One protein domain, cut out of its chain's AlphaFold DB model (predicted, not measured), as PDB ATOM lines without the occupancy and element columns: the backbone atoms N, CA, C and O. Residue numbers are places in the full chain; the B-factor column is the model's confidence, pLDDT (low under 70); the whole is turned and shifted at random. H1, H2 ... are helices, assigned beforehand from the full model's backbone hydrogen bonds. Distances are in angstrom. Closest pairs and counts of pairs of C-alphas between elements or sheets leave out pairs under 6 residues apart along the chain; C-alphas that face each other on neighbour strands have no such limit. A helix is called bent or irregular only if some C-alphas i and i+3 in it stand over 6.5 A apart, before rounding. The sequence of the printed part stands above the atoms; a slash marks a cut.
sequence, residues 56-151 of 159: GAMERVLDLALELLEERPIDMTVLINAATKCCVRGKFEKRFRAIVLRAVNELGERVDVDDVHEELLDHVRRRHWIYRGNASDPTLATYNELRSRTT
ATOM      1  N   GLY A  56      18.488  33.234 -22.589       86.38
ATOM      2  CA  GLY A  56      18.567  32.854 -21.178       86.38
ATOM      3  C   GLY A  56      17.238  32.364 -20.585       86.38
ATOM      4  O   GLY A  56      17.239  31.498 -19.708       86.38
ATOM      5  N   ALA A  57      16.095  32.919 -21.003       90.25
ATOM      6  CA  ALA A  57      14.779  32.454 -20.548       90.25
ATOM      7  C   ALA A  57      14.430  31.076 -21.124       90.25
ATOM      8  O   ALA A  57      13.895  30.225 -20.407       90.25
ATOM      9  N   MET A  58      14.764  30.847 -22.396       93.44
ATOM     10  CA  MET A  58      14.593  29.561 -23.062       93.44
ATOM     11  C   MET A  58      15.406  28.463 -22.362       93.44
ATOM     12  O   MET A  58      14.836  27.431 -22.003       93.44
ATOM     13  N   GLU A  59      16.688  28.718 -22.083       93.94
ATOM     14  CA  GLU A  59      17.592  27.774 -21.410       93.94
ATOM     15  C   GLU A  59      17.083  27.385 -20.011       93.94
ATOM     16  O   GLU A  59      16.979  26.203 -19.690       93.94
ATOM     17  N   ARG A  60      16.640  28.353 -19.194       94.62
ATOM     18  CA  ARG A  60      16.081  28.063 -17.856       94.62
ATOM     19  C   ARG A  60      14.843  27.170 -17.905       94.62
ATOM     20  O   ARG A  60      14.669  26.293 -17.056       94.62
ATOM     21  N   VAL A  61      13.948  27.414 -18.865       96.44
ATOM     22  CA  VAL A  61      12.739  26.596 -19.041       96.44
ATOM     23  C   VAL A  61      13.111  25.197 -19.518       96.44
ATOM     24  O   VAL A  61      12.528  24.224 -19.033       96.44
ATOM     25  N   LEU A  62      14.067  25.092 -20.441       95.44
ATOM     26  CA  LEU A  62      14.596  23.827 -20.934       95.44
ATOM     27  C   LEU A  62      15.195  22.992 -19.791       95.44
ATOM     28  O   LEU A  62      14.806  21.834 -19.623       95.44
ATOM     29  N   ASP A  63      16.051  23.593 -18.965       95.69
ATOM     30  CA  ASP A  63      16.678  22.946 -17.809       95.69
ATOM     31  C   ASP A  63      15.638  22.419 -16.816       95.69
ATOM     32  O   ASP A  63      15.667  21.244 -16.442       95.69
ATOM     33  N   LEU A  64      14.655  23.247 -16.444       97.00
ATOM     34  CA  LEU A  64      13.586  22.814 -15.544       97.00
ATOM     35  C   LEU A  64      12.724  21.708 -16.175       97.00
ATOM     36  O   LEU A  64      12.300  20.773 -15.495       97.00
ATOM     37  N   ALA A  65      12.442  21.783 -17.478       96.31
ATOM     38  CA  ALA A  65      11.686  20.742 -18.167       96.31
ATOM     39  C   ALA A  65      12.436  19.397 -18.165       96.31
ATOM     40  O   ALA A  65      11.803  18.353 -17.970       96.31
ATOM     41  N   LEU A  66      13.762  19.417 -18.339       94.44
ATOM     42  CA  LEU A  66      14.621  18.238 -18.222       94.44
ATOM     43  C   LEU A  66      14.645  17.698 -16.789       94.44
ATOM     44  O   LEU A  66      14.436  16.500 -16.602       94.44
ATOM     45  N   GLU A  67      14.784  18.556 -15.779       95.62
ATOM     46  CA  GLU A  67      14.729  18.154 -14.366       95.62
ATOM     47  C   GLU A  67      13.401  17.451 -14.034       95.62
ATOM     48  O   GLU A  67      13.378  16.336 -13.506       95.62
ATOM     49  N   LEU A  68      12.270  18.033 -14.449       95.88
ATOM     50  CA  LEU A  68      10.944  17.436 -14.264       95.88
ATOM     51  C   LEU A  68      10.801  16.071 -14.962       95.88
ATOM     52  O   LEU A  68      10.080  15.194 -14.468       95.88
ATOM     53  N   LEU A  69      11.455  15.886 -16.110       93.69
ATOM     54  CA  LEU A  69      11.497  14.615 -16.835       93.69
ATOM     55  C   LEU A  69      12.383  13.573 -16.152       93.69
ATOM     56  O   LEU A  69      12.061  12.387 -16.214       93.69
ATOM     57  N   GLU A  70      13.476  13.984 -15.518       92.06
ATOM     58  CA  GLU A  70      14.344  13.094 -14.745       92.06
ATOM     59  C   GLU A  70      13.654  12.623 -13.459       92.06
ATOM     60  O   GLU A  70      13.702  11.435 -13.129       92.06
ATOM     61  N   GLU A  71      12.925  13.509 -12.775       93.50
ATOM     62  CA  GLU A  71      12.123  13.140 -11.606       93.50
ATOM     63  C   GLU A  71      10.963  12.202 -11.963       93.50
ATOM     64  O   GLU A  71      10.611  11.285 -11.208       93.50
ATOM     65  N   ARG A  72      10.297  12.473 -13.091       91.56
ATOM     66  CA  ARG A  72       9.071  11.782 -13.508       91.56
ATOM     67  C   ARG A  72       9.115  11.460 -14.999       91.56
ATOM     68  O   ARG A  72       8.391  12.082 -15.784       91.56
ATOM     69  N   PRO A  73       9.884  10.432 -15.388       90.88
ATOM     70  CA  PRO A  73      10.001  10.059 -16.785       90.88
ATOM     71  C   PRO A  73       8.661   9.601 -17.355       90.88
ATOM     72  O   PRO A  73       7.841   8.965 -16.681       90.88
ATOM     73  N   ILE A  74       8.440   9.899 -18.635       90.06
ATOM     74  CA  ILE A  74       7.189   9.559 -19.316       90.06
ATOM     75  C   ILE A  74       7.083   8.040 -19.500       90.06
ATOM     76  O   ILE A  74       7.914   7.416 -20.158       90.06
ATOM     77  N   ASP A  75       6.016   7.441 -18.966       88.94
ATOM     78  CA  ASP A  75       5.746   6.009 -19.109       88.94
ATOM     79  C   ASP A  75       5.086   5.683 -20.459       88.94
ATOM     80  O   ASP A  75       3.886   5.894 -20.675       88.94
ATOM     81  N   MET A  76       5.878   5.139 -21.380       84.75
ATOM     82  CA  MET A  76       5.408   4.742 -22.704       84.75
ATOM     83  C   MET A  76       4.540   3.486 -22.692       84.75
ATOM     84  O   MET A  76       3.701   3.332 -23.580       84.75
ATOM     85  N   THR A  77       4.669   2.608 -21.694       84.94
ATOM     86  CA  THR A  77       3.806   1.424 -21.577       84.94
ATOM     87  C   THR A  77       2.356   1.855 -21.376       84.94
ATOM     88  O   THR A  77       1.450   1.318 -22.018       84.94
ATOM     89  N   VAL A  78       2.123   2.886 -20.560       84.94
ATOM     90  CA  VAL A  78       0.785   3.468 -20.375       84.94
ATOM     91  C   VAL A  78       0.266   4.093 -21.673       84.94
ATOM     92  O   VAL A  78      -0.896   3.898 -22.031       84.94
ATOM     93  N   LEU A  79       1.112   4.823 -22.406       84.00
ATOM     94  CA  LEU A  79       0.707   5.489 -23.648       84.00
ATOM     95  C   LEU A  79       0.335   4.500 -24.754       84.00
ATOM     96  O   LEU A  79      -0.674   4.716 -25.427       84.00
ATOM     97  N   ILE A  80       1.110   3.426 -24.921       82.19
ATOM     98  CA  ILE A  80       0.844   2.388 -25.924       82.19
ATOM     99  C   ILE A  80      -0.451   1.645 -25.586       82.19
ATOM    100  O   ILE A  80      -1.291   1.459 -26.463       82.19
ATOM    101  N   ASN A  81      -0.662   1.288 -24.316       80.31
ATOM    102  CA  ASN A  81      -1.892   0.619 -23.881       80.31
ATOM    103  C   ASN A  81      -3.143   1.497 -24.044       80.31
ATOM    104  O   ASN A  81      -4.226   0.997 -24.337       80.31
ATOM    105  N   ALA A  82      -3.008   2.812 -23.868       78.06
ATOM    106  CA  ALA A  82      -4.125   3.750 -23.929       78.06
ATOM    107  C   ALA A  82      -4.406   4.309 -25.338       78.06
ATOM    108  O   ALA A  82      -5.251   5.201 -25.480       78.06
ATOM    109  N   ALA A  83      -3.677   3.904 -26.381       70.88
ATOM    110  CA  ALA A  83      -3.769   4.514 -27.706       70.88
ATOM    111  C   ALA A  83      -3.913   3.494 -28.834       70.88
ATOM    112  O   ALA A  83      -3.376   2.393 -28.794       70.88
ATOM    113  N   THR A  84      -4.587   3.907 -29.906       67.81
ATOM    114  CA  THR A  84      -4.443   3.254 -31.208       67.81
ATOM    115  C   THR A  84      -3.007   3.449 -31.708       67.81
ATOM    116  O   THR A  84      -2.425   4.520 -31.518       67.81
ATOM    117  N   LYS A  85      -2.425   2.432 -32.364       65.31
ATOM    118  CA  LYS A  85      -1.005   2.417 -32.782       65.31
ATOM    119  C   LYS A  85      -0.565   3.686 -33.527       65.31
ATOM    120  O   LYS A  85       0.513   4.208 -33.270       65.31
ATOM    121  N   CYS A  86      -1.423   4.224 -34.396       66.50
ATOM    122  CA  CYS A  86      -1.147   5.433 -35.178       66.50
ATOM    123  C   CYS A  86      -1.010   6.719 -34.343       66.50
ATOM    124  O   CYS A  86      -0.488   7.711 -34.843       66.50
ATOM    125  N   CYS A  87      -1.458   6.727 -33.085       77.50
ATOM    126  CA  CYS A  87      -1.511   7.925 -32.251       77.50
ATOM    127  C   CYS A  87      -0.483   7.938 -31.114       77.50
ATOM    128  O   CYS A  87      -0.413   8.933 -30.393       77.50
ATOM    129  N   VAL A  88       0.294   6.866 -30.919       79.12
ATOM    130  CA  VAL A  88       1.223   6.766 -29.778       79.12
ATOM    131  C   VAL A  88       2.255   7.891 -29.813       79.12
ATOM    132  O   VAL A  88       2.423   8.575 -28.806       79.12
ATOM    133  N   ARG A  89       2.860   8.155 -30.980       79.00
ATOM    134  CA  ARG A  89       3.828   9.248 -31.168       79.00
ATOM    135  C   ARG A  89       3.251  10.606 -30.766       79.00
ATOM    136  O   ARG A  89       3.809  11.279 -29.912       79.00
ATOM    137  N   GLY A  90       2.093  10.975 -31.315       82.12
ATOM    138  CA  GLY A  90       1.464  12.260 -30.991       82.12
ATOM    139  C   GLY A  90       1.079  12.378 -29.513       82.12
ATOM    140  O   GLY A  90       1.170  13.455 -28.932       82.12
ATOM    141  N   LYS A  91       0.687  11.273 -28.861       85.06
ATOM    142  CA  LYS A  91       0.455  11.278 -27.409       85.06
ATOM    143  C   LYS A  91       1.746  11.417 -26.607       85.06
ATOM    144  O   LYS A  91       1.697  12.022 -25.541       85.06
ATOM    145  N   PHE A  92       2.849  10.856 -27.090       84.62
ATOM    146  CA  PHE A  92       4.158  10.946 -26.457       84.62
ATOM    147  C   PHE A  92       4.708  12.374 -26.522       84.62
ATOM    148  O   PHE A  92       4.937  12.971 -25.475       84.62
ATOM    149  N   GLU A  93       4.766  12.982 -27.708       86.56
ATOM    150  CA  GLU A  93       5.193  14.382 -27.888       86.56
ATOM    151  C   GLU A  93       4.297  15.355 -27.099       86.56
ATOM    152  O   GLU A  93       4.776  16.245 -26.401       86.56
ATOM    153  N   LYS A  94       2.978  15.111 -27.055       90.06
ATOM    154  CA  LYS A  94       2.061  15.910 -26.228       90.06
ATOM    155  C   LYS A  94       2.401  15.877 -24.729       90.06
ATOM    156  O   LYS A  94       2.044  16.815 -24.015       90.06
ATOM    157  N   ARG A  95       3.039  14.814 -24.226       91.88
ATOM    158  CA  ARG A  95       3.485  14.746 -22.825       91.88
ATOM    159  C   ARG A  95       4.722  15.604 -22.584       91.88
ATOM    160  O   ARG A  95       4.717  16.315 -21.587       91.88
ATOM    161  N   PHE A  96       5.693  15.611 -23.497       91.88
ATOM    162  CA  PHE A  96       6.833  16.534 -23.422       91.88
ATOM    163  C   PHE A  96       6.373  17.987 -23.460       91.88
ATOM    164  O   PHE A  96       6.677  18.749 -22.547       91.88
ATOM    165  N   ARG A  97       5.513  18.347 -24.420       93.56
ATOM    166  CA  ARG A  97       4.946  19.702 -24.508       93.56
ATOM    167  C   ARG A  97       4.201  20.124 -23.238       93.56
ATOM    168  O   ARG A  97       4.245  21.283 -22.842       93.56
ATOM    169  N   ALA A  98       3.509  19.193 -22.576       95.25
ATOM    170  CA  ALA A  98       2.842  19.476 -21.305       95.25
ATOM    171  C   ALA A  98       3.831  19.741 -20.156       95.25
ATOM    172  O   ALA A  98       3.497  20.497 -19.247       95.25
ATOM    173  N   ILE A  99       5.019  19.134 -20.192       96.25
ATOM    174  CA  ILE A  99       6.089  19.384 -19.220       96.25
ATOM    175  C   ILE A  99       6.747  20.738 -19.485       96.25
ATOM    176  O   ILE A  99       6.886  21.507 -18.542       96.25
ATOM    177  N   VAL A 100       7.023  21.083 -20.746       96.56
ATOM    178  CA  VAL A 100       7.497  22.429 -21.121       96.56
ATOM    179  C   VAL A 100       6.524  23.496 -20.637       96.56
ATOM    180  O   VAL A 100       6.905  24.407 -19.912       96.56
ATOM    181  N   LEU A 101       5.232  23.345 -20.947       96.56
ATOM    182  CA  LEU A 101       4.208  24.281 -20.484       96.56
ATOM    183  C   LEU A 101       4.186  24.394 -18.954       96.56
ATOM    184  O   LEU A 101       3.938  25.470 -18.415       96.56
ATOM    185  N   ARG A 102       4.417  23.293 -18.236       96.56
ATOM    186  CA  ARG A 102       4.519  23.318 -16.778       96.56
ATOM    187  C   ARG A 102       5.740  24.122 -16.324       96.56
ATOM    188  O   ARG A 102       5.560  24.985 -15.474       96.56
ATOM    189  N   ALA A 103       6.912  23.897 -16.913       96.69
ATOM    190  CA  ALA A 103       8.135  24.635 -16.598       96.69
ATOM    191  C   ALA A 103       7.982  26.146 -16.856       96.69
ATOM    192  O   ALA A 103       8.281  26.949 -15.976       96.69
ATOM    193  N   VAL A 104       7.401  26.533 -17.999       96.25
ATOM    194  CA  VAL A 104       7.091  27.940 -18.323       96.25
ATOM    195  C   VAL A 104       6.202  28.571 -17.250       96.25
ATOM    196  O   VAL A 104       6.485  29.664 -16.766       96.25
ATOM    197  N   ASN A 105       5.135  27.877 -16.845       96.19
ATOM    198  CA  ASN A 105       4.217  28.384 -15.824       96.19
ATOM    199  C   ASN A 105       4.855  28.460 -14.428       96.19
ATOM    200  O   ASN A 105       4.494  29.347 -13.659       96.19
ATOM    201  N   GLU A 106       5.753  27.533 -14.085       96.50
ATOM    202  CA  GLU A 106       6.446  27.519 -12.791       96.50
ATOM    203  C   GLU A 106       7.486  28.645 -12.685       96.50
ATOM    204  O   GLU A 106       7.585  29.271 -11.631       96.50
ATOM    205  N   LEU A 107       8.198  28.954 -13.772       94.44
ATOM    206  CA  LEU A 107       9.184  30.041 -13.806       94.44
ATOM    207  C   LEU A 107       8.561  31.420 -14.082       94.44
ATOM    208  O   LEU A 107       9.156  32.441 -13.750       94.44
ATOM    209  N   GLY A 108       7.358  31.466 -14.662       93.62
ATOM    210  CA  GLY A 108       6.697  32.719 -15.038       93.62
ATOM    211  C   GLY A 108       7.331  33.411 -16.250       93.62
ATOM    212  O   GLY A 108       7.148  34.616 -16.431       93.62
ATOM    213  N   GLU A 109       8.063  32.655 -17.068       91.31
ATOM    214  CA  GLU A 109       8.792  33.145 -18.239       91.31
ATOM    215  C   GLU A 109       7.857  33.382 -19.432       91.31
ATOM    216  O   GLU A 109       6.794  32.765 -19.561       91.31
ATOM    217  N   ARG A 110       8.253  34.281 -20.338       89.44
ATOM    218  CA  ARG A 110       7.514  34.580 -21.576       89.44
ATOM    219  C   ARG A 110       8.260  34.052 -22.797       89.44
ATOM    220  O   ARG A 110       8.780  34.830 -23.589       89.44
ATOM    221  N   VAL A 111       8.267  32.734 -22.937       91.75
ATOM    222  CA  VAL A 111       8.880  32.014 -24.065       91.75
ATOM    223  C   VAL A 111       7.821  31.287 -24.893       91.75
ATOM    224  O   VAL A 111       6.748  30.953 -24.375       91.75
ATOM    225  N   ASP A 112       8.110  31.035 -26.170       93.25
ATOM    226  CA  ASP A 112       7.269  30.165 -26.992       93.25
ATOM    227  C   ASP A 112       7.435  28.701 -26.546       93.25
ATOM    228  O   ASP A 112       8.535  28.162 -26.440       93.25
ATOM    229  N   VAL A 113       6.311  28.051 -26.245       92.88
ATOM    230  CA  VAL A 113       6.280  26.653 -25.796       92.88
ATOM    231  C   VAL A 113       6.661  25.701 -26.925       92.88
ATOM    232  O   VAL A 113       7.171  24.619 -26.641       92.88
ATOM    233  N   ASP A 114       6.362  26.057 -28.174       92.19
ATOM    234  CA  ASP A 114       6.675  25.223 -29.328       92.19
ATOM    235  C   ASP A 114       8.180  25.251 -29.623       92.19
ATOM    236  O   ASP A 114       8.753  24.175 -29.783       92.19
ATOM    237  N   ASP A 115       8.831  26.415 -29.528       92.06
ATOM    238  CA  ASP A 115      10.288  26.547 -29.693       92.06
ATOM    239  C   ASP A 115      11.048  25.764 -28.609       92.06
ATOM    240  O   ASP A 115      11.876  24.905 -28.912       92.06
ATOM    241  N   VAL A 116      10.693  25.952 -27.329       93.06
ATOM    242  CA  VAL A 116      11.319  25.198 -26.224       93.06
ATOM    243  C   VAL A 116      11.042  23.698 -26.344       93.06
ATOM    244  O   VAL A 116      11.866  22.875 -25.956       93.06
ATOM    245  N   HIS A 117       9.868  23.304 -26.845       92.25
ATOM    246  CA  HIS A 117       9.561  21.895 -27.065       92.25
ATOM    247  C   HIS A 117      10.417  21.292 -28.180       92.25
ATOM    248  O   HIS A 117      10.850  20.153 -28.029       92.25
ATOM    249  N   GLU A 118      10.651  22.016 -29.274       89.56
ATOM    250  CA  GLU A 118      11.550  21.572 -30.341       89.56
ATOM    251  C   GLU A 118      12.990  21.418 -29.846       89.56
ATOM    252  O   GLU A 118      13.591  20.381 -30.120       89.56
ATOM    253  N   GLU A 119      13.482  22.353 -29.031       90.19
ATOM    254  CA  GLU A 119      14.815  22.261 -28.423       90.19
ATOM    255  C   GLU A 119      14.898  21.115 -27.399       90.19
ATOM    256  O   GLU A 119      15.781  20.261 -27.461       90.19
ATOM    257  N   LEU A 120      13.922  21.015 -26.484       90.56
ATOM    258  CA  LEU A 120      13.856  19.970 -25.451       90.56
ATOM    259  C   LEU A 120      14.030  18.583 -26.038       90.56
ATOM    260  O   LEU A 120      14.713  17.727 -25.476       90.56
ATOM    261  N   LEU A 121      13.356  18.364 -27.151       86.44
ATOM    262  CA  LEU A 121      13.366  17.119 -27.862       86.44
ATOM    263  C   LEU A 121      14.805  16.681 -28.221       86.44
ATOM    264  O   LEU A 121      15.132  15.514 -27.999       86.44
ATOM    265  N   ASP A 122      15.693  17.578 -28.642       84.88
ATOM    266  CA  ASP A 122      17.092  17.246 -28.968       84.88
ATOM    267  C   ASP A 122      17.937  16.871 -27.731       84.88
ATOM    268  O   ASP A 122      18.932  16.139 -27.826       84.88
ATOM    269  N   HIS A 123      17.483  17.259 -26.537       85.12
ATOM    270  CA  HIS A 123      18.074  16.891 -25.246       85.12
ATOM    271  C   HIS A 123      17.409  15.677 -24.581       85.12
ATOM    272  O   HIS A 123      17.916  15.147 -23.584       85.12
ATOM    273  N   VAL A 124      16.289  15.179 -25.114       83.12
ATOM    274  CA  VAL A 124      15.635  13.986 -24.572       83.12
ATOM    275  C   VAL A 124      16.539  12.765 -24.757       83.12
ATOM    276  O   VAL A 124      17.066  12.499 -25.834       83.12
ATOM    277  N   ARG A 125      16.701  11.993 -23.680       80.62
ATOM    278  CA  ARG A 125      17.478  10.751 -23.623       80.62
ATOM    279  C   ARG A 125      16.653   9.635 -23.009       80.62
ATOM    280  O   ARG A 125      15.578   9.871 -22.449       80.62
ATOM    281  N   ARG A 126      17.195   8.413 -23.033       74.94
ATOM    282  CA  ARG A 126      16.551   7.209 -22.486       74.94
ATOM    283  C   ARG A 126      16.077   7.360 -21.039       74.94
ATOM    284  O   ARG A 126      15.111   6.698 -20.677       74.94
ATOM    285  N   ARG A 127      16.726   8.206 -20.230       80.06
ATOM    286  CA  ARG A 127      16.372   8.461 -18.821       80.06
ATOM    287  C   ARG A 127      15.101   9.299 -18.627       80.06
ATOM    288  O   ARG A 127      14.470   9.177 -17.589       80.06
ATOM    289  N   HIS A 128      14.690  10.080 -19.628       86.50
ATOM    290  CA  HIS A 128      13.516  10.970 -19.574       86.50
ATOM    291  C   HIS A 128      12.194  10.254 -19.909       86.50
ATOM    292  O   HIS A 128      11.104  10.829 -19.844       86.50
ATOM    293  N   TRP A 129      12.263   8.976 -20.273       86.69
ATOM    294  CA  TRP A 129      11.100   8.140 -20.540       86.69
ATOM    295  C   TRP A 129      11.362   6.705 -20.098       86.69
ATOM    296  O   TRP A 129      12.494   6.273 -19.930       86.69
ATOM    297  N   ILE A 130      10.315   5.918 -19.886       86.62
ATOM    298  CA  ILE A 130      10.438   4.519 -19.470       86.62
ATOM    299  C   ILE A 130       9.469   3.637 -20.243       86.62
ATOM    300  O   ILE A 130       8.384   4.052 -20.640       86.62
ATOM    301  N   TYR A 131       9.872   2.387 -20.428       84.75
ATOM    302  CA  TYR A 131       9.009   1.311 -20.884       84.75
ATOM    303  C   TYR A 131       9.120   0.209 -19.836       84.75
ATOM    304  O   TYR A 131      10.213  -0.295 -19.590       84.75
ATOM    305  N   ARG A 132       8.009  -0.097 -19.163       85.12
ATOM    306  CA  ARG A 132       7.930  -1.076 -18.068       85.12
ATOM    307  C   ARG A 132       7.462  -2.460 -18.535       85.12
ATOM    308  O   ARG A 132       7.263  -3.342 -17.702       85.12
ATOM    309  N   GLY A 133       7.241  -2.640 -19.837       77.62
ATOM    310  CA  GLY A 133       6.784  -3.910 -20.388       77.62
ATOM    311  C   GLY A 133       7.856  -4.992 -20.300       77.62
ATOM    312  O   GLY A 133       9.047  -4.720 -20.446       77.62
ATOM    313  N   ASN A 134       7.431  -6.226 -20.042       78.38
ATOM    314  CA  ASN A 134       8.312  -7.394 -20.021       78.38
ATOM    315  C   ASN A 134       8.358  -8.090 -21.398       78.38
ATOM    316  O   ASN A 134       7.672  -7.690 -22.335       78.38
ATOM    317  N   ALA A 135       9.157  -9.155 -21.528       73.62
ATOM    318  CA  ALA A 135       9.306  -9.897 -22.787       73.62
ATOM    319  C   ALA A 135       7.992 -10.512 -23.318       73.62
ATOM    320  O   ALA A 135       7.885 -10.793 -24.509       73.62
ATOM    321  N   SER A 136       6.998 -10.703 -22.448       76.25
ATOM    322  CA  SER A 136       5.671 -11.224 -22.792       76.25
ATOM    323  C   SER A 136       4.635 -10.115 -23.009       76.25
ATOM    324  O   SER A 136       3.457 -10.414 -23.203       76.25
ATOM    325  N   ASP A 137       5.037  -8.843 -22.942       78.38
ATOM    326  CA  ASP A 137       4.126  -7.715 -23.069       78.38
ATOM    327  C   ASP A 137       3.660  -7.575 -24.533       78.38
ATOM    328  O   ASP A 137       4.483  -7.379 -25.434       78.38
ATOM    329  N   PRO A 138       2.343  -7.634 -24.812       74.81
ATOM    330  CA  PRO A 138       1.814  -7.470 -26.168       74.81
ATOM    331  C   PRO A 138       2.132  -6.094 -26.776       74.81
ATOM    332  O   PRO A 138       2.087  -5.923 -27.999       74.81
ATOM    333  N   THR A 139       2.470  -5.103 -25.949       77.38
ATOM    334  CA  THR A 139       2.885  -3.768 -26.386       77.38
ATOM    335  C   THR A 139       4.326  -3.714 -26.887       77.38
ATOM    336  O   THR A 139       4.662  -2.763 -27.594       77.38
ATOM    337  N   LEU A 140       5.150  -4.739 -26.623       81.19
ATOM    338  CA  LEU A 140       6.573  -4.767 -26.982       81.19
ATOM    339  C   LEU A 140       6.787  -4.656 -28.494       81.19
ATOM    340  O   LEU A 140       7.667  -3.932 -28.952       81.19
ATOM    341  N   ALA A 141       5.936  -5.308 -29.289       78.56
ATOM    342  CA  ALA A 141       5.995  -5.211 -30.746       78.56
ATOM    343  C   ALA A 141       5.702  -3.786 -31.246       78.56
ATOM    344  O   ALA A 141       6.364  -3.304 -32.158       78.56
ATOM    345  N   THR A 142       4.740  -3.093 -30.626       75.56
ATOM    346  CA  THR A 142       4.396  -1.704 -30.986       75.56
ATOM    347  C   THR A 142       5.488  -0.739 -30.527       75.56
ATOM    348  O   THR A 142       5.830   0.186 -31.255       75.56
ATOM    349  N   TYR A 143       6.076  -0.980 -29.355       77.56
ATOM    350  CA  TYR A 143       7.249  -0.256 -28.871       77.56
ATOM    351  C   TYR A 143       8.441  -0.396 -29.833       77.56
ATOM    352  O   TYR A 143       9.009   0.610 -30.251       77.56
ATOM    353  N   ASN A 144       8.771  -1.620 -30.254       77.06
ATOM    354  CA  ASN A 144       9.860  -1.874 -31.200       77.06
ATOM    355  C   ASN A 144       9.575  -1.275 -32.587       77.06
ATOM    356  O   ASN A 144      10.483  -0.746 -33.223       77.06
ATOM    357  N   GLU A 145       8.318  -1.305 -33.045       75.12
ATOM    358  CA  GLU A 145       7.908  -0.644 -34.289       75.12
ATOM    359  C   GLU A 145       8.133   0.872 -34.203       75.12
ATOM    360  O   GLU A 145       8.749   1.447 -35.098       75.12
ATOM    361  N   LEU A 146       7.695   1.513 -33.112       70.19
ATOM    362  CA  LEU A 146       7.916   2.942 -32.881       70.19
ATOM    363  C   LEU A 146       9.409   3.277 -32.868       70.19
ATOM    364  O   LEU A 146       9.802   4.170 -33.610       70.19
ATOM    365  N   ARG A 147      10.222   2.497 -32.140       69.19
ATOM    366  CA  ARG A 147      11.691   2.624 -32.103       69.19
ATOM    367  C   ARG A 147      12.321   2.524 -33.499       69.19
ATOM    368  O   ARG A 147      13.224   3.283 -33.819       69.19
ATOM    369  N   SER A 148      11.852   1.598 -34.339       63.16
ATOM    370  CA  SER A 148      12.404   1.379 -35.688       63.16
ATOM    371  C   SER A 148      12.009   2.450 -36.716       63.16
ATOM    372  O   SER A 148      12.739   2.686 -37.677       63.16
ATOM    373  N   ARG A 149      10.846   3.093 -36.534       56.97
ATOM    374  CA  ARG A 149      10.284   4.088 -37.465       56.97
ATOM    375  C   ARG A 149      10.702   5.521 -37.148       56.97
ATOM    376  O   ARG A 149      10.474   6.405 -37.968       56.97
ATOM    377  N   THR A 150      11.300   5.763 -35.988       53.81
ATOM    378  CA  THR A 150      11.886   7.053 -35.591       53.81
ATOM    379  C   THR A 150      13.283   7.261 -36.157       53.81
ATOM    380  O   THR A 150      14.154   7.791 -35.486       53.81
ATOM    381  N   THR A 151      13.481   6.906 -37.426       42.25
ATOM    382  CA  THR A 151      14.735   7.082 -38.175       42.25
ATOM    383  C   THR A 151      15.183   8.547 -38.287       42.25
ATOM    384  O   THR A 151      16.259   8.798 -38.808       42.25
TER     385      THR A 151
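What this domain is: This is residues 56 to 151 of the 159 residues of an uncharacterized protein of Besnoitia besnoiti (UniProt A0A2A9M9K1). One long helix, H3, runs along the elongated domain; H1 and H4 pack on its residues 96 to 107, each crossing it, while short H2 packs on residues 88 to 92. H5 lies loosely near H2 and H3, reached by a long link, residues 124 to 139. The printed part has 96 residues with five named helices, H1 to H5 in order, and no named strand: all helix. It is compact, with a radius of gyration of the C-alphas of 14.3 A, and spans 45 by 23 by 22 A.

Where its parts are: Find C-alpha 56 at (18.567, 32.854, -21.178); from there H1 runs to residue 71, 22.8 A. Next come H2, residues 76 to 81, and H3, residues 85 to 107, 35.0 A long. H3 is irregular: C-alphas 86 and 89 are 7.4 A apart. H4 takes residues 113 to 123, 15.3 A, and H5 residues 140 to 149, ending at C-alpha 149, (10.284, 4.088, -37.465).

How they stand to each other: Begin at H3, the hub. Its residues 99 to 107 touch H1, closest at the C-alphas of Ala 65 and Val 100, 5.4 A, at a steep tilt of 60 degrees, opposite ways. Its residues 96 to 104 touch H4, closest at the C-alphas of Arg 97 and His 117, 5.7 A; at 71 degrees they are only just about perpendicular. H1 touches H4, the C-alphas of Leu 62 and Leu 120 closest at 6.0 A. H2 touches H3 at residues 88 to 92, the C-alphas of Ile 80 and Val 88 closest at 5.8 A. H5 is close to H3 but not clearly touching, with the C-alphas of Lys 85 and Thr 142 closest at 7.0 A. H1 and H5 are apart. In H1, H2 and H5 every O i to N i+4 pair is within hydrogen-bond range; H3 has 17 of 19, H4 5 of 7.

The domain as a whole: The C-alphas farthest apart, Gly 56 and Ser 136, are 46.0 A apart. The printed part has no cut. The link from H4 to H5 is long; in it residues 129 to 130 pair, parallel, with residues 74 to 75. Look for pLDDT under 70 at residues 84 to 86 and 147 to 151.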